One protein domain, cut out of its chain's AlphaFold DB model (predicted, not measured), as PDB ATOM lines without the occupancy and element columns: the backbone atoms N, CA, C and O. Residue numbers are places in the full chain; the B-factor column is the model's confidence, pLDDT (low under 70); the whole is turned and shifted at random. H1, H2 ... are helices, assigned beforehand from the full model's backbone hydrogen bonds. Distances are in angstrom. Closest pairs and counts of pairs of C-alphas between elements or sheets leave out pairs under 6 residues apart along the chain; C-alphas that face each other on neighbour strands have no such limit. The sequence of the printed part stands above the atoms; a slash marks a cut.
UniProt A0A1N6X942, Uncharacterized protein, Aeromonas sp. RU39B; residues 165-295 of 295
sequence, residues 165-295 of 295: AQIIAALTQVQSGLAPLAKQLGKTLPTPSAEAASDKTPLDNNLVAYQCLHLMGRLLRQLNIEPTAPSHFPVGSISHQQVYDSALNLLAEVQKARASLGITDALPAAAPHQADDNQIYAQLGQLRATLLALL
ATOM      1  N   ALA A 165      20.919  48.124  34.975       96.00
ATOM      2  CA  ALA A 165      22.088  48.442  35.781       96.00
ATOM      3  C   ALA A 165      22.276  47.478  36.961       96.00
ATOM      4  O   ALA A 165      23.398  47.053  37.242       96.00
ATOM      5  N   GLN A 166      21.182  47.094  37.622       96.50
ATOM      6  CA  GLN A 166      21.194  46.121  38.714       96.50
ATOM      7  C   GLN A 166      21.495  44.712  38.193       96.50
ATOM      8  O   GLN A 166      22.266  43.980  38.814       96.50
ATOM      9  N   ILE A 167      20.956  44.358  37.018       97.69
ATOM     10  CA  ILE A 167      21.231  43.073  36.361       97.69
ATOM     11  C   ILE A 167      22.728  42.920  36.086       97.69
ATOM     12  O   ILE A 167      23.330  41.936  36.514       97.69
ATOM     13  N   ILE A 168      23.355  43.897  35.428       97.31
ATOM     14  CA  ILE A 168      24.790  43.839  35.117       97.31
ATOM     15  C   ILE A 168      25.651  43.822  36.384       97.31
ATOM     16  O   ILE A 168      26.650  43.100  36.435       97.31
ATOM     17  N   ALA A 169      25.283  44.569  37.428       97.00
ATOM     18  CA  ALA A 169      25.997  44.512  38.702       97.00
ATOM     19  C   ALA A 169      25.967  43.094  39.299       97.00
ATOM     20  O   ALA A 169      27.020  42.542  39.630       97.00
ATOM     21  N   ALA A 170      24.789  42.462  39.350       97.75
ATOM     22  CA  ALA A 170      24.644  41.091  39.835       97.75
ATOM     23  C   ALA A 170      25.431  40.089  38.973       97.75
ATOM     24  O   ALA A 170      26.151  39.247  39.506       97.75
ATOM     25  N   LEU A 171      25.373  40.197  37.642       97.81
ATOM     26  CA  LEU A 171      26.137  39.325  36.740       97.81
ATOM     27  C   LEU A 171      27.651  39.511  36.881       97.81
ATOM     28  O   LEU A 171      28.405  38.535  36.836       97.81
ATOM     29  N   THR A 172      28.100  40.741  37.115       97.12
ATOM     30  CA  THR A 172      29.508  41.043  37.391       97.12
ATOM     31  C   THR A 172      29.956  40.374  38.687       97.12
ATOM     32  O   THR A 172      30.998  39.722  38.705       97.12
ATOM     33  N   GLN A 173      29.143  40.440  39.744       97.38
ATOM     34  CA  GLN A 173      29.398  39.714  40.992       97.38
ATOM     35  C   GLN A 173      29.461  38.199  40.770       97.38
ATOM     36  O   GLN A 173      30.410  37.557  41.224       97.38
ATOM     37  N   VAL A 174      28.510  37.622  40.028       97.94
ATOM     38  CA  VAL A 174      28.529  36.195  39.664       97.94
ATOM     39  C   VAL A 174      29.863  35.839  39.005       97.94
ATOM     40  O   VAL A 174      30.533  34.899  39.437       97.94
ATOM     41  N   GLN A 175      30.300  36.614  38.014       97.00
ATOM     42  CA  GLN A 175      31.535  36.337  37.284       97.00
ATOM     43  C   GLN A 175      32.791  36.499  38.147       97.00
ATOM     44  O   GLN A 175      33.664  35.629  38.124       97.00
ATOM     45  N   SER A 176      32.863  37.545  38.975       96.19
ATOM     46  CA  SER A 176      33.926  37.698  39.976       96.19
ATOM     47  C   SER A 176      33.950  36.534  40.968       96.19
ATOM     48  O   SER A 176      35.019  36.127  41.420       96.19
ATOM     49  N   GLY A 177      32.789  35.955  41.284       96.75
ATOM     50  CA  GLY A 177      32.673  34.820  42.190       96.75
ATOM     51  C   GLY A 177      33.130  33.494  41.590       96.75
ATOM     52  O   GLY A 177      33.585  32.627  42.333       96.75
ATOM     53  N   LEU A 178      33.081  33.353  40.262       97.38
ATOM     54  CA  LEU A 178      33.573  32.170  39.553       97.38
ATOM     55  C   LEU A 178      35.103  32.126  39.426       97.38
ATOM     56  O   LEU A 178      35.664  31.038  39.312       97.38
ATOM     57  N   ALA A 179      35.801  33.264  39.464       96.25
ATOM     58  CA  ALA A 179      37.257  33.292  39.289       96.25
ATOM     59  C   ALA A 179      38.031  32.510  40.377       96.25
ATOM     60  O   ALA A 179      38.881  31.687  40.020       96.25
ATOM     61  N   PRO A 180      37.725  32.653  41.682       95.88
ATOM     62  CA  PRO A 180      38.312  31.801  42.718       95.88
ATOM     63  C   PRO A 180      37.983  30.310  42.546       95.88
ATOM     64  O   PRO A 180      38.859  29.470  42.749       95.88
ATOM     65  N   LEU A 181      36.758  29.977  42.109       95.88
ATOM     66  CA  LEU A 181      36.361  28.589  41.833       95.88
ATOM     67  C   LEU A 181      37.216  27.986  40.712       95.88
ATOM     68  O   LEU A 181      37.722  26.876  40.847       95.88
ATOM     69  N   ALA A 182      37.440  28.740  39.632       96.94
ATOM     70  CA  ALA A 182      38.295  28.323  38.523       96.94
ATOM     71  C   ALA A 182      39.718  27.999  38.984       96.94
ATOM     72  O   ALA A 182      40.263  26.948  38.643       96.94
ATOM     73  N   LYS A 183      40.293  28.876  39.817       96.19
ATOM     74  CA  LYS A 183      41.626  28.690  40.400       96.19
ATOM     75  C   LYS A 183      41.699  27.413  41.235       96.19
ATOM     76  O   LYS A 183      42.655  26.656  41.087       96.19
ATOM     77  N   GLN A 184      40.698  27.152  42.074       95.19
ATOM     78  CA  GLN A 184      40.644  25.941  42.897       95.19
ATOM     79  C   GLN A 184      40.496  24.665  42.060       95.19
ATOM     80  O   GLN A 184      41.042  23.628  42.424       95.19
ATOM     81  N   LEU A 185      39.812  24.752  40.918       95.62
ATOM     82  CA  LEU A 185      39.650  23.646  39.971       95.62
ATOM     83  C   LEU A 185      40.829  23.481  39.002       95.62
ATOM     84  O   LEU A 185      40.815  22.563  38.185       95.62
ATOM     85  N   GLY A 186      41.835  24.362  39.057       96.94
ATOM     86  CA  GLY A 186      42.946  24.362  38.102       96.94
ATOM     87  C   GLY A 186      42.501  24.634  36.660       96.94
ATOM     88  O   GLY A 186      43.122  24.138  35.720       96.94
ATOM     89  N   LYS A 187      41.408  25.382  36.474       97.00
ATOM     90  CA  LYS A 187      40.831  25.722  35.167       97.00
ATOM     91  C   LYS A 187      41.174  27.163  34.796       97.00
ATOM     92  O   LYS A 187      41.118  28.065  35.631       97.00
ATOM     93  N   THR A 188      41.469  27.388  33.520       95.75
ATOM     94  CA  THR A 188      41.645  28.734  32.964       95.75
ATOM     95  C   THR A 188      40.305  29.244  32.458       95.75
ATOM     96  O   THR A 188      39.640  28.564  31.677       95.75
ATOM     97  N   LEU A 189      39.910  30.443  32.887       94.19
ATOM     98  CA  LEU A 189      38.695  31.069  32.379       94.19
ATOM     99  C   LEU A 189      38.917  31.623  30.968       94.19
ATOM    100  O   LEU A 189      39.995  32.157  30.690       94.19
ATOM    101  N   PRO A 190      37.918  31.514  30.076       93.56
ATOM    102  CA  PRO A 190      38.016  32.103  28.753       93.56
ATOM    103  C   PRO A 190      38.143  33.624  28.865       93.56
ATOM    104  O   PRO A 190      37.492  34.257  29.700       93.56
ATOM    105  N   THR A 191      38.956  34.218  27.993       89.06
ATOM    106  CA  THR A 191      38.988  35.673  27.841       89.06
ATOM    107  C   THR A 191      37.599  36.149  27.411       89.06
ATOM    108  O   THR A 191      37.025  35.546  26.497       89.06
ATOM    109  N   PRO A 192      37.046  37.208  28.030       83.62
ATOM    110  CA  PRO A 192      35.776  37.783  27.611       83.62
ATOM    111  C   PRO A 192      35.812  38.095  26.113       83.62
ATOM    112  O   PRO A 192      36.599  38.927  25.665       83.62
ATOM    113  N   SER A 193      34.981  37.405  25.333       81.19
ATOM    114  CA  SER A 193      34.771  37.750  23.930       81.19
ATOM    115  C   SER A 193      33.612  38.731  23.857       81.19
ATOM    116  O   SER A 193      32.532  38.468  24.396       81.19
ATOM    117  N   ALA A 194      33.837  39.875  23.218       71.69
ATOM    118  CA  ALA A 194      32.773  40.803  22.875       71.69
ATOM    119  C   ALA A 194      32.054  40.270  21.630       71.69
ATOM    120  O   ALA A 194      32.272  40.749  20.518       71.69
ATOM    121  N   GLU A 195      31.228  39.237  21.799       79.56
ATOM    122  CA  GLU A 195      30.252  38.918  20.762       79.56
ATOM    123  C   GLU A 195      29.286  40.097  20.655       79.56
ATOM    124  O   GLU A 195      28.589  40.439  21.612       79.56
ATOM    125  N   ALA A 196      29.279  40.742  19.489       83.38
ATOM    126  CA  ALA A 196      28.312  41.778  19.187       83.38
ATOM    127  C   ALA A 196      26.916  41.140  19.165       83.38
ATOM    128  O   ALA A 196      26.586  40.368  18.265       83.38
ATOM    129  N   ALA A 197      26.113  41.443  20.180       92.50
ATOM    130  CA  ALA A 197      24.702  41.106  20.216       92.50
ATOM    131  C   ALA A 197      23.891  42.307  19.711       92.50
ATOM    132  O   ALA A 197      24.198  43.448  20.053       92.50
ATOM    133  N   SER A 198      22.864  42.051  18.906       95.31
ATOM    134  CA  SER A 198      21.872  43.051  18.514       95.31
ATOM    135  C   SER A 198      20.465  42.523  18.769       95.31
ATOM    136  O   SER A 198      20.253  41.304  18.828       95.31
ATOM    137  N   ASP A 199      19.529  43.462  18.918       96.50
ATOM    138  CA  ASP A 199      18.086  43.223  18.990       96.50
ATOM    139  C   ASP A 199      17.674  42.224  20.081       96.50
ATOM    140  O   ASP A 199      16.742  41.437  19.912       96.50
ATOM    141  N   LYS A 200      18.400  42.228  21.207       97.56
ATOM    142  CA  LYS A 200      18.111  41.365  22.352       97.56
ATOM    143  C   LYS A 200      17.011  41.938  23.219       97.56
ATOM    144  O   LYS A 200      16.889  43.147  23.389       97.56
ATOM    145  N   THR A 201      16.227  41.026  23.775       97.50
ATOM    146  CA  THR A 201      15.083  41.321  24.632       97.50
ATOM    147  C   THR A 201      15.267  40.697  26.019       97.50
ATOM    148  O   THR A 201      16.107  39.806  26.199       97.50
ATOM    149  N   PRO A 202      14.438  41.065  27.016       97.62
ATOM    150  CA  PRO A 202      14.451  40.406  28.321       97.62
ATOM    151  C   PRO A 202      14.186  38.897  28.237       97.62
ATOM    152  O   PRO A 202      14.725  38.135  29.037       97.62
ATOM    153  N   LEU A 203      13.399  38.448  27.250       97.56
ATOM    154  CA  LEU A 203      13.167  37.026  26.998       97.56
ATOM    155  C   LEU A 203      14.470  36.312  26.616       97.56
ATOM    156  O   LEU A 203      14.795  35.290  27.220       97.56
ATOM    157  N   ASP A 204      15.231  36.863  25.667       97.81
ATOM    158  CA  ASP A 204      16.518  36.297  25.240       97.81
ATOM    159  C   ASP A 204      17.507  36.231  26.406       97.81
ATOM    160  O   ASP A 204      18.161  35.209  26.626       97.81
ATOM    161  N   ASN A 205      17.562  37.306  27.194       97.75
ATOM    162  CA  ASN A 205      18.399  37.389  28.385       97.75
ATOM    163  C   ASN A 205      18.017  36.311  29.401       97.75
ATOM    164  O   ASN A 205      18.869  35.548  29.854       97.75
ATOM    165  N   ASN A 206      16.731  36.174  29.718       97.56
ATOM    166  CA  ASN A 206      16.296  35.184  30.696       97.56
ATOM    167  C   ASN A 206      16.530  33.745  30.206       97.56
ATOM    168  O   ASN A 206      16.910  32.886  30.997       97.56
ATOM    169  N   LEU A 207      16.383  33.473  28.904       97.75
ATOM    170  CA  LEU A 207      16.714  32.164  28.326       97.75
ATOM    171  C   LEU A 207      18.186  31.795  28.561       97.75
ATOM    172  O   LEU A 207      18.475  30.679  29.001       97.75
ATOM    173  N   VAL A 208      19.124  32.718  28.318       98.00
ATOM    174  CA  VAL A 208      20.554  32.462  28.574       98.00
ATOM    175  C   VAL A 208      20.835  32.361  30.076       98.00
ATOM    176  O   VAL A 208      21.590  31.481  30.489       98.00
ATOM    177  N   ALA A 209      20.188  33.174  30.914       98.06
ATOM    178  CA  ALA A 209      20.318  33.077  32.370       98.06
ATOM    179  C   ALA A 209      19.886  31.696  32.903       98.06
ATOM    180  O   ALA A 209      20.587  31.100  33.720       98.06
ATOM    181  N   TYR A 210      18.798  31.125  32.376       97.44
ATOM    182  CA  TYR A 210      18.361  29.765  32.709       97.44
ATOM    183  C   TYR A 210      19.350  28.692  32.248       97.44
ATOM    184  O   TYR A 210      19.625  27.741  32.983       97.44
ATOM    185  N   GLN A 211      19.944  28.847  31.061       97.81
ATOM    186  CA  GLN A 211      21.027  27.960  30.623       97.81
ATOM    187  C   GLN A 211      22.208  28.013  31.601       97.81
ATOM    188  O   GLN A 211      22.724  26.963  31.991       97.81
ATOM    189  N   CYS A 212      22.599  29.209  32.049       98.19
ATOM    190  CA  CYS A 212      23.625  29.385  33.074       98.19
ATOM    191  C   CYS A 212      23.237  28.701  34.394       98.19
ATOM    192  O   CYS A 212      24.075  28.011  34.966       98.19
ATOM    193  N   LEU A 213      21.983  28.805  34.851       97.75
ATOM    194  CA  LEU A 213      21.513  28.123  36.069       97.75
ATOM    195  C   LEU A 213      21.645  26.596  35.953       97.75
ATOM    196  O   LEU A 213      22.141  25.938  36.869       97.75
ATOM    197  N   HIS A 214      21.285  26.014  34.805       97.44
ATOM    198  CA  HIS A 214      21.463  24.578  34.567       97.44
ATOM    199  C   HIS A 214      22.940  24.158  34.521       97.44
ATOM    200  O   HIS A 214      23.291  23.101  35.054       97.44
ATOM    201  N   LEU A 215      23.812  24.964  33.903       98.06
ATOM    202  CA  LEU A 215      25.258  24.719  33.891       98.06
ATOM    203  C   LEU A 215      25.857  24.835  35.295       98.06
ATOM    204  O   LEU A 215      26.636  23.970  35.688       98.06
ATOM    205  N   MET A 216      25.431  25.825  36.080       98.19
ATOM    206  CA  MET A 216      25.825  25.969  37.480       98.19
ATOM    207  C   MET A 216      25.407  24.739  38.293       98.19
ATOM    208  O   MET A 216      26.219  24.162  39.011       98.19
ATOM    209  N   GLY A 217      24.185  24.239  38.096       97.69
ATOM    210  CA  GLY A 217      23.732  22.995  38.718       97.69
ATOM    211  C   GLY A 217      24.536  21.755  38.298       97.69
ATOM    212  O   GLY A 217      24.609  20.788  39.056       97.69
ATOM    213  N   ARG A 218      25.142  21.732  37.101       98.06
ATOM    214  CA  ARG A 218      26.086  20.671  36.692       98.06
ATOM    215  C   ARG A 218      27.436  20.824  37.385       98.06
ATOM    216  O   ARG A 218      27.963  19.821  37.858       98.06
ATOM    217  N   LEU A 219      27.948  22.050  37.479       97.88
ATOM    218  CA  LEU A 219      29.202  22.356  38.164       97.88
ATOM    219  C   LEU A 219      29.117  21.960  39.641       97.88
ATOM    220  O   LEU A 219      29.970  21.232  40.132       97.88
ATOM    221  N   LEU A 220      28.037  22.337  40.330       98.00
ATOM    222  CA  LEU A 220      27.808  21.954  41.727       98.00
ATOM    223  C   LEU A 220      27.836  20.436  41.932       98.00
ATOM    224  O   LEU A 220      28.491  19.959  42.854       98.00
ATOM    225  N   ARG A 221      27.219  19.663  41.030       97.62
ATOM    226  CA  ARG A 221      27.272  18.194  41.082       97.62
ATOM    227  C   ARG A 221      28.691  17.644  40.935       97.62
ATOM    228  O   ARG A 221      29.036  16.719  41.658       97.62
ATOM    229  N   GLN A 222      29.518  18.207  40.050       97.44
ATOM    230  CA  GLN A 222      30.933  17.815  39.934       97.44
ATOM    231  C   GLN A 222      31.730  18.125  41.209       97.44
ATOM    232  O   GLN A 222      32.661  17.400  41.545       97.44
ATOM    233  N   LEU A 223      31.335  19.172  41.936       96.69
ATOM    234  CA  LEU A 223      31.910  19.550  43.227       96.69
ATOM    235  C   LEU A 223      31.342  18.745  44.410       96.69
ATOM    236  O   LEU A 223      31.713  19.015  45.548       96.69
ATOM    237  N   ASN A 224      30.457  17.766  44.172       97.44
ATOM    238  CA  ASN A 224      29.706  17.037  45.202       97.44
ATOM    239  C   ASN A 224      28.854  17.948  46.108       97.44
ATOM    240  O   ASN A 224      28.657  17.665  47.289       97.44
ATOM    241  N   ILE A 225      28.336  19.041  45.549       97.12
ATOM    242  CA  ILE A 225      27.415  19.969  46.207       97.12
ATOM    243  C   ILE A 225      26.019  19.750  45.624       97.12
ATOM    244  O   ILE A 225      25.846  19.675  44.405       97.12
ATOM    245  N   GLU A 226      25.006  19.672  46.484       95.81
ATOM    246  CA  GLU A 226      23.621  19.508  46.046       95.81
ATOM    247  C   GLU A 226      23.147  20.744  45.249       95.81
ATOM    248  O   GLU A 226      23.161  21.873  45.768       95.81
ATOM    249  N   PRO A 227      22.768  20.582  43.967       95.06
ATOM    250  CA  PRO A 227      22.312  21.694  43.148       95.06
ATOM    251  C   PRO A 227      20.887  22.094  43.524       95.06
ATOM    252  O   PRO A 227      20.046  21.246  43.810       95.06
ATOM    253  N   THR A 228      20.588  23.386  43.428       93.56
ATOM    254  CA  THR A 228      19.200  23.845  43.471       93.56
ATOM    255  C   THR A 228      18.609  23.684  42.077       93.56
ATOM    256  O   THR A 228      19.198  24.156  41.100       93.56
ATOM    257  N   ALA A 229      17.468  23.004  41.941       90.00
ATOM    258  CA  ALA A 229      16.791  22.961  40.651       90.00
ATOM    259  C   ALA A 229      16.304  24.379  40.298       90.00
ATOM    260  O   ALA A 229      15.676  25.019  41.146       90.00
ATOM    261  N   PRO A 230      16.573  24.885  39.080       88.00
ATOM    262  CA  PRO A 230      15.975  26.135  38.633       88.00
ATOM    263  C   PRO A 230      14.448  26.028  38.711       88.00
ATOM    264  O   PRO A 230      13.895  24.969  38.401       88.00
ATOM    265  N   SER A 231      13.772  27.110  39.112       86.44
ATOM    266  CA  SER A 231      12.307  27.193  39.041       86.44
ATOM    267  C   SER A 231      11.830  26.960  37.599       86.44
ATOM    268  O   SER A 231      12.620  27.005  36.658       86.44
ATOM    269  N   HIS A 232      10.536  26.722  37.387       89.00
ATOM    270  CA  HIS A 232      10.002  26.647  36.026       89.00
ATOM    271  C   HIS A 232      10.228  27.956  35.265       89.00
ATOM    272  O   HIS A 232      10.064  29.041  35.827       89.00
ATOM    273  N   PHE A 233      10.569  27.845  33.977       91.31
ATOM    274  CA  PHE A 233      10.705  29.020  33.127       91.31
ATOM    275  C   PHE A 233       9.364  29.776  33.087       91.31
ATOM    276  O   PHE A 233       8.333  29.149  32.816       91.31
ATOM    277  N   PRO A 234       9.347  31.088  33.380       88.62
ATOM    278  CA  PRO A 234       8.116  31.870  33.401       88.62
ATOM    279  C   PRO A 234       7.410  31.847  32.040       88.62
ATOM    280  O   PRO A 234       8.041  31.927  30.989       88.62
ATOM    281  N   VAL A 235       6.080  31.761  32.068       88.06
ATOM    282  CA  VAL A 235       5.232  31.863  30.872       88.06
ATOM    283  C   VAL A 235       4.782  33.310  30.655       88.06
ATOM    284  O   VAL A 235       4.567  34.046  31.615       88.06
ATOM    285  N   GLY A 236       4.594  33.709  29.394       91.50
ATOM    286  CA  GLY A 236       4.142  35.056  29.027       91.50
ATOM    287  C   GLY A 236       5.285  36.035  28.743       91.50
ATOM    288  O   GLY A 236       6.375  35.635  28.339       91.50
ATOM    289  N   SER A 237       5.013  37.334  28.895       92.81
ATOM    290  CA  SER A 237       6.005  38.389  28.671       92.81
ATOM    291  C   SER A 237       7.045  38.401  29.785       92.81
ATOM    292  O   SER A 237       6.684  38.495  30.960       92.81
ATOM    293  N   ILE A 238       8.320  38.359  29.408       94.88
ATOM    294  CA  ILE A 238       9.425  38.395  30.362       94.88
ATOM    295  C   ILE A 238       9.797  39.836  30.696       94.88
ATOM    296  O   ILE A 238       9.986  40.646  29.790       94.88
ATOM    297  N   SER A 239       9.916  40.147  31.985       94.44
ATOM    298  CA  SER A 239      10.350  41.464  32.467       94.44
ATOM    299  C   SER A 239      11.828  41.474  32.862       94.44
ATOM    300  O   SER A 239      12.419  40.432  33.154       94.44
ATOM    301  N   HIS A 240      12.430  42.664  32.938       95.44
ATOM    302  CA  HIS A 240      13.783  42.844  33.482       95.44
ATOM    303  C   HIS A 240      13.910  42.347  34.922       95.44
ATOM    304  O   HIS A 240      14.909  41.720  35.260       95.44
ATOM    305  N   GLN A 241      12.860  42.512  35.731       93.44
ATOM    306  CA  GLN A 241      12.808  41.970  37.088       93.44
ATOM    307  C   GLN A 241      13.026  40.449  37.106       93.44
ATOM    308  O   GLN A 241      13.785  39.944  37.925       93.44
ATOM    309  N   GLN A 242      12.436  39.707  36.164       93.81
ATOM    310  CA  GLN A 242      12.636  38.257  36.086       93.81
ATOM    311  C   GLN A 242      14.064  37.882  35.663       93.81
ATOM    312  O   GLN A 242      14.599  36.881  36.138       93.81
ATOM    313  N   VAL A 243      14.699  38.679  34.795       97.00
ATOM    314  CA  VAL A 243      16.122  38.504  34.450       97.00
ATOM    315  C   VAL A 243      17.000  38.770  35.677       97.00
ATOM    316  O   VAL A 243      17.932  38.009  35.942       97.00
ATOM    317  N   TYR A 244      16.684  39.813  36.447       97.00
ATOM    318  CA  TYR A 244      17.380  40.150  37.685       97.00
ATOM    319  C   TYR A 244      17.247  39.039  38.732       97.00
ATOM    320  O   TYR A 244      18.257  38.580  39.263       97.00
ATOM    321  N   ASP A 245      16.042  38.507  38.936       95.00
ATOM    322  CA  ASP A 245      15.799  37.360  39.815       95.00
ATOM    323  C   ASP A 245      16.628  36.131  39.400       95.00
ATOM    324  O   ASP A 245      17.212  35.449  40.247       95.00
ATOM    325  N   SER A 246      16.742  35.845  38.099       96.69
ATOM    326  CA  SER A 246      17.615  34.776  37.596       96.69
ATOM    327  C   SER A 246      19.096  35.040  37.902       96.69
ATOM    328  O   SER A 246      19.808  34.118  38.311       96.69
ATOM    329  N   ALA A 247      19.563  36.285  37.769       98.00
ATOM    330  CA  ALA A 247      20.930  36.680  38.122       98.00
ATOM    331  C   ALA A 247      21.205  36.557  39.634       98.00
ATOM    332  O   ALA A 247      22.260  36.059  40.027       98.00
ATOM    333  N   LEU A 248      20.246  36.922  40.488       97.31
ATOM    334  CA  LEU A 248      20.350  36.752  41.941       97.31
ATOM    335  C   LEU A 248      20.361  35.276  42.357       97.31
ATOM    336  O   LEU A 248      21.126  34.888  43.240       97.31
ATOM    337  N   ASN A 249      19.570  34.421  41.698       97.31
ATOM    338  CA  ASN A 249      19.637  32.975  41.926       97.31
ATOM    339  C   ASN A 249      21.007  32.406  41.504       97.31
ATOM    340  O   ASN A 249      21.577  31.597  42.233       97.31
ATOM    341  N   LEU A 250      21.585  32.865  40.384       98.06
ATOM    342  CA  LEU A 250      22.961  32.509  40.005       98.06
ATOM    343  C   LEU A 250      23.975  32.940  41.070       98.06
ATOM    344  O   LEU A 250      24.858  32.158  41.425       98.06
ATOM    345  N   LEU A 251      23.835  34.154  41.609       98.06
ATOM    346  CA  LEU A 251      24.703  34.662  42.669       98.06
ATOM    347  C   LEU A 251      24.608  33.805  43.936       98.06
ATOM    348  O   LEU A 251      25.638  33.450  44.508       98.06
ATOM    349  N   ALA A 252      23.396  33.407  44.336       97.94
ATOM    350  CA  ALA A 252      23.181  32.502  45.463       97.94
ATOM    351  C   ALA A 252      23.871  31.142  45.254       97.94
ATOM    352  O   ALA A 252      24.544  30.645  46.161       97.94
ATOM    353  N   GLU A 253      23.774  30.557  44.055       98.06
ATOM    354  CA  GLU A 253      24.435  29.285  43.741       98.06
ATOM    355  C   GLU A 253      25.969  29.416  43.732       98.06
ATOM    356  O   GLU A 253      26.663  28.516  44.212       98.06
ATOM    357  N   VAL A 254      26.518  30.540  43.251       98.00
ATOM    358  CA  VAL A 254      27.964  30.823  43.321       98.00
ATOM    359  C   VAL A 254      28.425  30.970  44.767       98.00
ATOM    360  O   VAL A 254      29.437  30.377  45.138       98.00
ATOM    361  N   GLN A 255      27.680  31.685  45.613       97.62
ATOM    362  CA  GLN A 255      28.023  31.802  47.032       97.62
ATOM    363  C   GLN A 255      27.940  30.459  47.759       97.62
ATOM    364  O   GLN A 255      28.830  30.126  48.540       97.62
ATOM    365  N   LYS A 256      26.944  29.628  47.436       97.31
ATOM    366  CA  LYS A 256      26.858  28.251  47.942       97.31
ATOM    367  C   LYS A 256      28.096  27.431  47.568       97.31
ATOM    368  O   LYS A 256      28.646  26.742  48.430       97.31
ATOM    369  N   ALA A 257      28.550  27.514  46.313       97.88
ATOM    370  CA  ALA A 257      29.766  26.836  45.860       97.88
ATOM    371  C   ALA A 257      30.998  27.312  46.639       97.88
ATOM    372  O   ALA A 257      31.744  26.501  47.182       97.88
ATOM    373  N   ARG A 258      31.172  28.633  46.742       97.44
ATOM    374  CA  ARG A 258      32.298  29.260  47.443       97.44
ATOM    375  C   ARG A 258      32.354  28.867  48.917       97.44
ATOM    376  O   ARG A 258      33.398  28.409  49.372       97.44
ATOM    377  N   ALA A 259      31.231  28.964  49.625       96.62
ATOM    378  CA  ALA A 259      31.132  28.577  51.029       96.62
ATOM    379  C   ALA A 259      31.449  27.089  51.242       96.62
ATOM    380  O   ALA A 259      32.168  26.737  52.175       96.62
ATOM    381  N   SER A 260      30.962  26.212  50.357       96.38
ATOM    382  CA  SER A 260      31.213  24.763  50.445       96.38
ATOM    383  C   SER A 260      32.681  24.398  50.208       96.38
ATOM    384  O   SER A 260      33.159  23.394  50.728       96.38
ATOM    385  N   LEU A 261      33.402  25.217  49.439       96.06
ATOM    386  CA  LEU A 261      34.824  25.044  49.152       96.06
ATOM    387  C   LEU A 261      35.751  25.821  50.104       96.06
ATOM    388  O   LEU A 261      36.970  25.747  49.945       96.06
ATOM    389  N   GLY A 262      35.196  26.556  51.075       96.25
ATOM    390  CA  GLY A 262      35.964  27.357  52.034       96.25
ATOM    391  C   GLY A 262      36.615  28.611  51.437       96.25
ATOM    392  O   GLY A 262      37.633  29.067  51.950       96.25
ATOM    393  N   ILE A 263      36.067  29.165  50.349       96.31
ATOM    394  CA  ILE A 263      36.570  30.400  49.729       96.31
ATOM    395  C   ILE A 263      35.996  31.617  50.463       96.31
ATOM    396  O   ILE A 263      34.879  32.053  50.176       96.31
ATOM    397  N   THR A 264      36.791  32.198  51.361       94.38
ATOM    398  CA  THR A 264      36.379  33.302  52.246       94.38
ATOM    399  C   THR A 264      36.716  34.701  51.723       94.38
ATOM    400  O   THR A 264      36.398  35.687  52.380       94.38
ATOM    401  N   ASP A 265      37.378  34.827  50.568       92.62
ATOM    402  CA  ASP A 265      37.725  36.141  50.007       92.62
ATOM    403  C   ASP A 265      36.459  36.976  49.779       92.62
ATOM    404  O   ASP A 265      35.542  36.519  49.102       92.62
ATOM    405  N   ALA A 266      36.386  38.206  50.283       91.00
ATOM    406  CA  ALA A 266      35.205  39.037  50.062       91.00
ATOM    407  C   ALA A 266      34.930  39.204  48.556       91.00
ATOM    408  O   ALA A 266      35.829  39.532  47.774       91.00
ATOM    409  N   LEU A 267      33.686  38.968  48.132       92.31
ATOM    410  CA  LEU A 267      33.301  39.247  46.755       92.31
ATOM    411  C   LEU A 267      33.222  40.771  46.578       92.31
ATOM    412  O   LEU A 267      32.519  41.418  47.357       92.31
ATOM    413  N   PRO A 268      33.912  41.360  45.586       90.06
ATOM    414  CA  PRO A 268      33.837  42.797  45.378       90.06
ATOM    415  C   PRO A 268      32.395  43.202  45.066       90.06
ATOM    416  O   PRO A 268      31.713  42.568  44.256       90.06
ATOM    417  N   ALA A 269      31.931  44.275  45.705       90.25
ATOM    418  CA  ALA A 269      30.679  44.907  45.322       90.25
ATOM    419  C   ALA A 269      30.803  45.425  43.880       90.25
ATOM    420  O   ALA A 269      31.804  46.054  43.529       90.25
ATOM    421  N   ALA A 270      29.798  45.163  43.046       92.38
ATOM    422  CA  ALA A 270      29.738  45.716  41.701       92.38
ATOM    423  C   ALA A 270      28.813  46.930  41.713       92.38
ATOM    424  O   ALA A 270      27.667  46.836  42.150       92.38
ATOM    425  N   ALA A 271      29.310  48.070  41.238       91.19
ATOM    426  CA  ALA A 271      28.480  49.255  41.107       91.19
ATOM    427  C   ALA A 271      27.509  49.088  39.921       91.19
ATOM    428  O   ALA A 271      27.944  48.691  38.830       91.19
ATOM    429  N   PRO A 272      26.215  49.409  40.098       91.81
ATOM    430  CA  PRO A 272      25.277  49.457  38.986       91.81
ATOM    431  C   PRO A 272      25.721  50.530  37.989       91.81
ATOM    432  O   PRO A 272      26.082  51.643  38.371       91.81
ATOM    433  N   HIS A 273      25.693  50.200  36.702       92.75
ATOM    434  CA  HIS A 273      25.974  51.137  35.618       92.75
ATOM    435  C   HIS A 273      25.000  50.919  34.467       92.75
ATOM    436  O   HIS A 273      24.456  49.832  34.305       92.75
ATOM    437  N   GLN A 274      24.750  51.966  33.683       94.75
ATOM    438  CA  GLN A 274      23.783  51.897  32.595       94.75
ATOM    439  C   GLN A 274      24.173  50.812  31.588       94.75
ATOM    440  O   GLN A 274      25.310  50.778  31.117       94.75
ATOM    441  N   ALA A 275      23.203  49.965  31.255       95.19
ATOM    442  CA  ALA A 275      23.355  48.933  30.251       95.19
ATOM    443  C   ALA A 275      22.067  48.734  29.452       95.19
ATOM    444  O   ALA A 275      20.969  49.005  29.944       95.19
ATOM    445  N   ASP A 276      22.200  48.251  28.225       96.69
ATOM    446  CA  ASP A 276      21.087  47.800  27.398       96.69
ATOM    447  C   ASP A 276      20.936  46.266  27.429       96.69
ATOM    448  O   ASP A 276      21.731  45.536  28.031       96.69
ATOM    449  N   ASP A 277      19.882  45.767  26.784       97.19
ATOM    450  CA  ASP A 277      19.587  44.333  26.753       97.19
ATOM    451  C   ASP A 277      20.638  43.532  25.969       97.19
ATOM    452  O   ASP A 277      20.858  42.361  26.278       97.19
ATOM    453  N   ASN A 278      21.332  44.151  25.008       97.00
ATOM    454  CA  ASN A 278      22.402  43.508  24.242       97.00
ATOM    455  C   ASN A 278      23.640  43.279  25.112       97.00
ATOM    456  O   ASN A 278      24.269  42.223  25.035       97.00
ATOM    457  N   GLN A 279      23.977  44.245  25.966       95.88
ATOM    458  CA  GLN A 279      25.083  44.142  26.914       95.88
ATOM    459  C   GLN A 279      24.808  43.074  27.977       95.88
ATOM    460  O   GLN A 279      25.700  42.278  28.275       95.88
ATOM    461  N   ILE A 280      23.572  42.990  28.486       97.00
ATOM    462  CA  ILE A 280      23.154  41.905  29.391       97.00
ATOM    463  C   ILE A 280      23.294  40.551  28.699       97.00
ATOM    464  O   ILE A 280      23.898  39.633  29.260       97.00
ATOM    465  N   TYR A 281      22.788  40.430  27.469       97.62
ATOM    466  CA  TYR A 281      22.895  39.200  26.690       97.62
ATOM    467  C   TYR A 281      24.353  38.776  26.496       97.62
ATOM    468  O   TYR A 281      24.701  37.613  26.706       97.62
ATOM    469  N   ALA A 282      25.222  39.719  26.117       96.12
ATOM    470  CA  ALA A 282      26.641  39.466  25.907       96.12
ATOM    471  C   ALA A 282      27.331  39.007  27.203       96.12
ATOM    472  O   ALA A 282      28.066  38.016  27.186       96.12
ATOM    473  N   GLN A 283      27.051  39.654  28.342       96.50
ATOM    474  CA  GLN A 283      27.614  39.248  29.634       96.50
ATOM    475  C   GLN A 283      27.119  37.860  30.066       96.50
ATOM    476  O   GLN A 283      27.906  37.035  30.532       96.50
ATOM    477  N   LEU A 284      25.840  37.550  29.850       97.44
ATOM    478  CA  LEU A 284      25.299  36.206  30.071       97.44
ATOM    479  C   LEU A 284      25.944  35.164  29.147       97.44
ATOM    480  O   LEU A 284      26.233  34.053  29.589       97.44
ATOM    481  N   GLY A 285      26.222  35.514  27.890       96.56
ATOM    482  CA  GLY A 285      26.963  34.671  26.951       96.56
ATOM    483  C   GLY A 285      28.380  34.355  27.440       96.56
ATOM    484  O   GLY A 285      28.796  33.193  27.428       96.56
ATOM    485  N   GLN A 286      29.094  35.359  27.956       96.00
ATOM    486  CA  GLN A 286      30.418  35.191  28.569       96.00
ATOM    487  C   GLN A 286      30.365  34.331  29.836       96.00
ATOM    488  O   GLN A 286      31.207  33.446  30.027       96.00
ATOM    489  N   LEU A 287      29.359  34.547  30.685       97.19
ATOM    490  CA  LEU A 287      29.116  33.732  31.870       97.19
ATOM    491  C   LEU A 287      28.850  32.270  31.490       97.19
ATOM    492  O   LEU A 287      29.437  31.359  32.074       97.19
ATOM    493  N   ARG A 288      28.030  32.030  30.463       97.44
ATOM    494  CA  ARG A 288      27.755  30.688  29.933       97.44
ATOM    495  C   ARG A 288      29.034  30.003  29.452       97.44
ATOM    496  O   ARG A 288      29.259  28.842  29.785       97.44
ATOM    497  N   ALA A 289      29.883  30.711  28.704       96.25
ATOM    498  CA  ALA A 289      31.170  30.189  28.240       96.25
ATOM    499  C   ALA A 289      32.123  29.875  29.407       96.25
ATOM    500  O   ALA A 289      32.778  28.835  29.411       96.25
ATOM    501  N   THR A 290      32.145  30.738  30.427       97.06
ATOM    502  CA  THR A 290      32.910  30.539  31.667       97.06
ATOM    503  C   THR A 290      32.455  29.269  32.382       97.06
ATOM    504  O   THR A 290      33.279  28.420  32.703       97.06
ATOM    505  N   LEU A 291      31.145  29.087  32.573       97.81
ATOM    506  CA  LEU A 291      30.590  27.888  33.204       97.81
ATOM    507  C   LEU A 291      30.903  26.617  32.406       97.81
ATOM    508  O   LEU A 291      31.255  25.610  33.005       97.81
ATOM    509  N   LEU A 292      30.834  26.657  31.072       97.25
ATOM    510  CA  LEU A 292      31.219  25.520  30.227       97.25
ATOM    511  C   LEU A 292      32.698  25.141  30.377       97.25
ATOM    512  O   LEU A 292      33.008  23.955  30.376       97.25
ATOM    513  N   ALA A 293      33.595  26.118  30.527       96.81
ATOM    514  CA  ALA A 293      35.024  25.871  30.727       96.81
ATOM    515  C   ALA A 293      35.353  25.273  32.110       96.81
ATOM    516  O   ALA A 293      36.398  24.638  32.276       96.81
ATOM    517  N   LEU A 294      34.477  25.477  33.100       97.31
ATOM    518  CA  LEU A 294      34.621  24.913  34.444       97.31
ATOM    519  C   LEU A 294      34.157  23.458  34.548       97.31
ATOM    520  O   LEU A 294      34.589  22.774  35.477       97.31
ATOM    521  N   LEU A 295      33.312  23.000  33.617       96.06
ATOM    522  CA  LEU A 295      32.850  21.611  33.546       96.06
ATOM    523  C   LEU A 295      33.947  20.643  33.057       96.06
ATOM    524  O   LEU A 295      33.727  19.425  33.248       96.06
TER     525      LEU A 295
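What this domain is: This is residues 165 to 295 of the 295 residues of an uncharacterized protein of Aeromonas sp. RU39B (UniProt A0A1N6X942). Four long helices stand side by side in a bundle, a ring in the order H1, H3, H2, H4, and run the same way. Three long links fold back along the outside. The printed part has 131 residues, H1 to H4 in chain order, no named strand: all helix, compact, radius of gyration of the C-alphas 14.0 A, spans 38 by 29 by 23 A.

Where its parts are: H2, residues 202 to 222, and H3, residues 240 to 260, each measure 30.3 A. H1, residues 165 to 184, measures 30.0 A from C-alpha 165 at (22.088, 48.442, 35.781). H4, residues 277 to 294, measures 25.7 A, ending at C-alpha 294 (34.621, 24.913, 34.444).

How they stand to each other: H2 touches H3 at a shallow tilt of 14 degrees, closest C-alphas Asn 206 and Val 243, 5.0 A. H2 touches H4 at 15 degrees, Asn 205 and Tyr 281, 5.1 A. H1 touches H3, Ile 167 and Tyr 244, 5.0 A, and H4, Ile 168 and Ile 280, 6.3 A. H1 and H2 are apart, as are H3 and H4. Every O i to N i+4 pair is within hydrogen-bond range in H2, H3 and H4; in H1, 14 of 16.

The domain as a whole: The farthest C-alphas, Gly 186 and Gly 236, are 41.3 A apart. The printed part has no cut; no printed residue is under 70 in pLDDT.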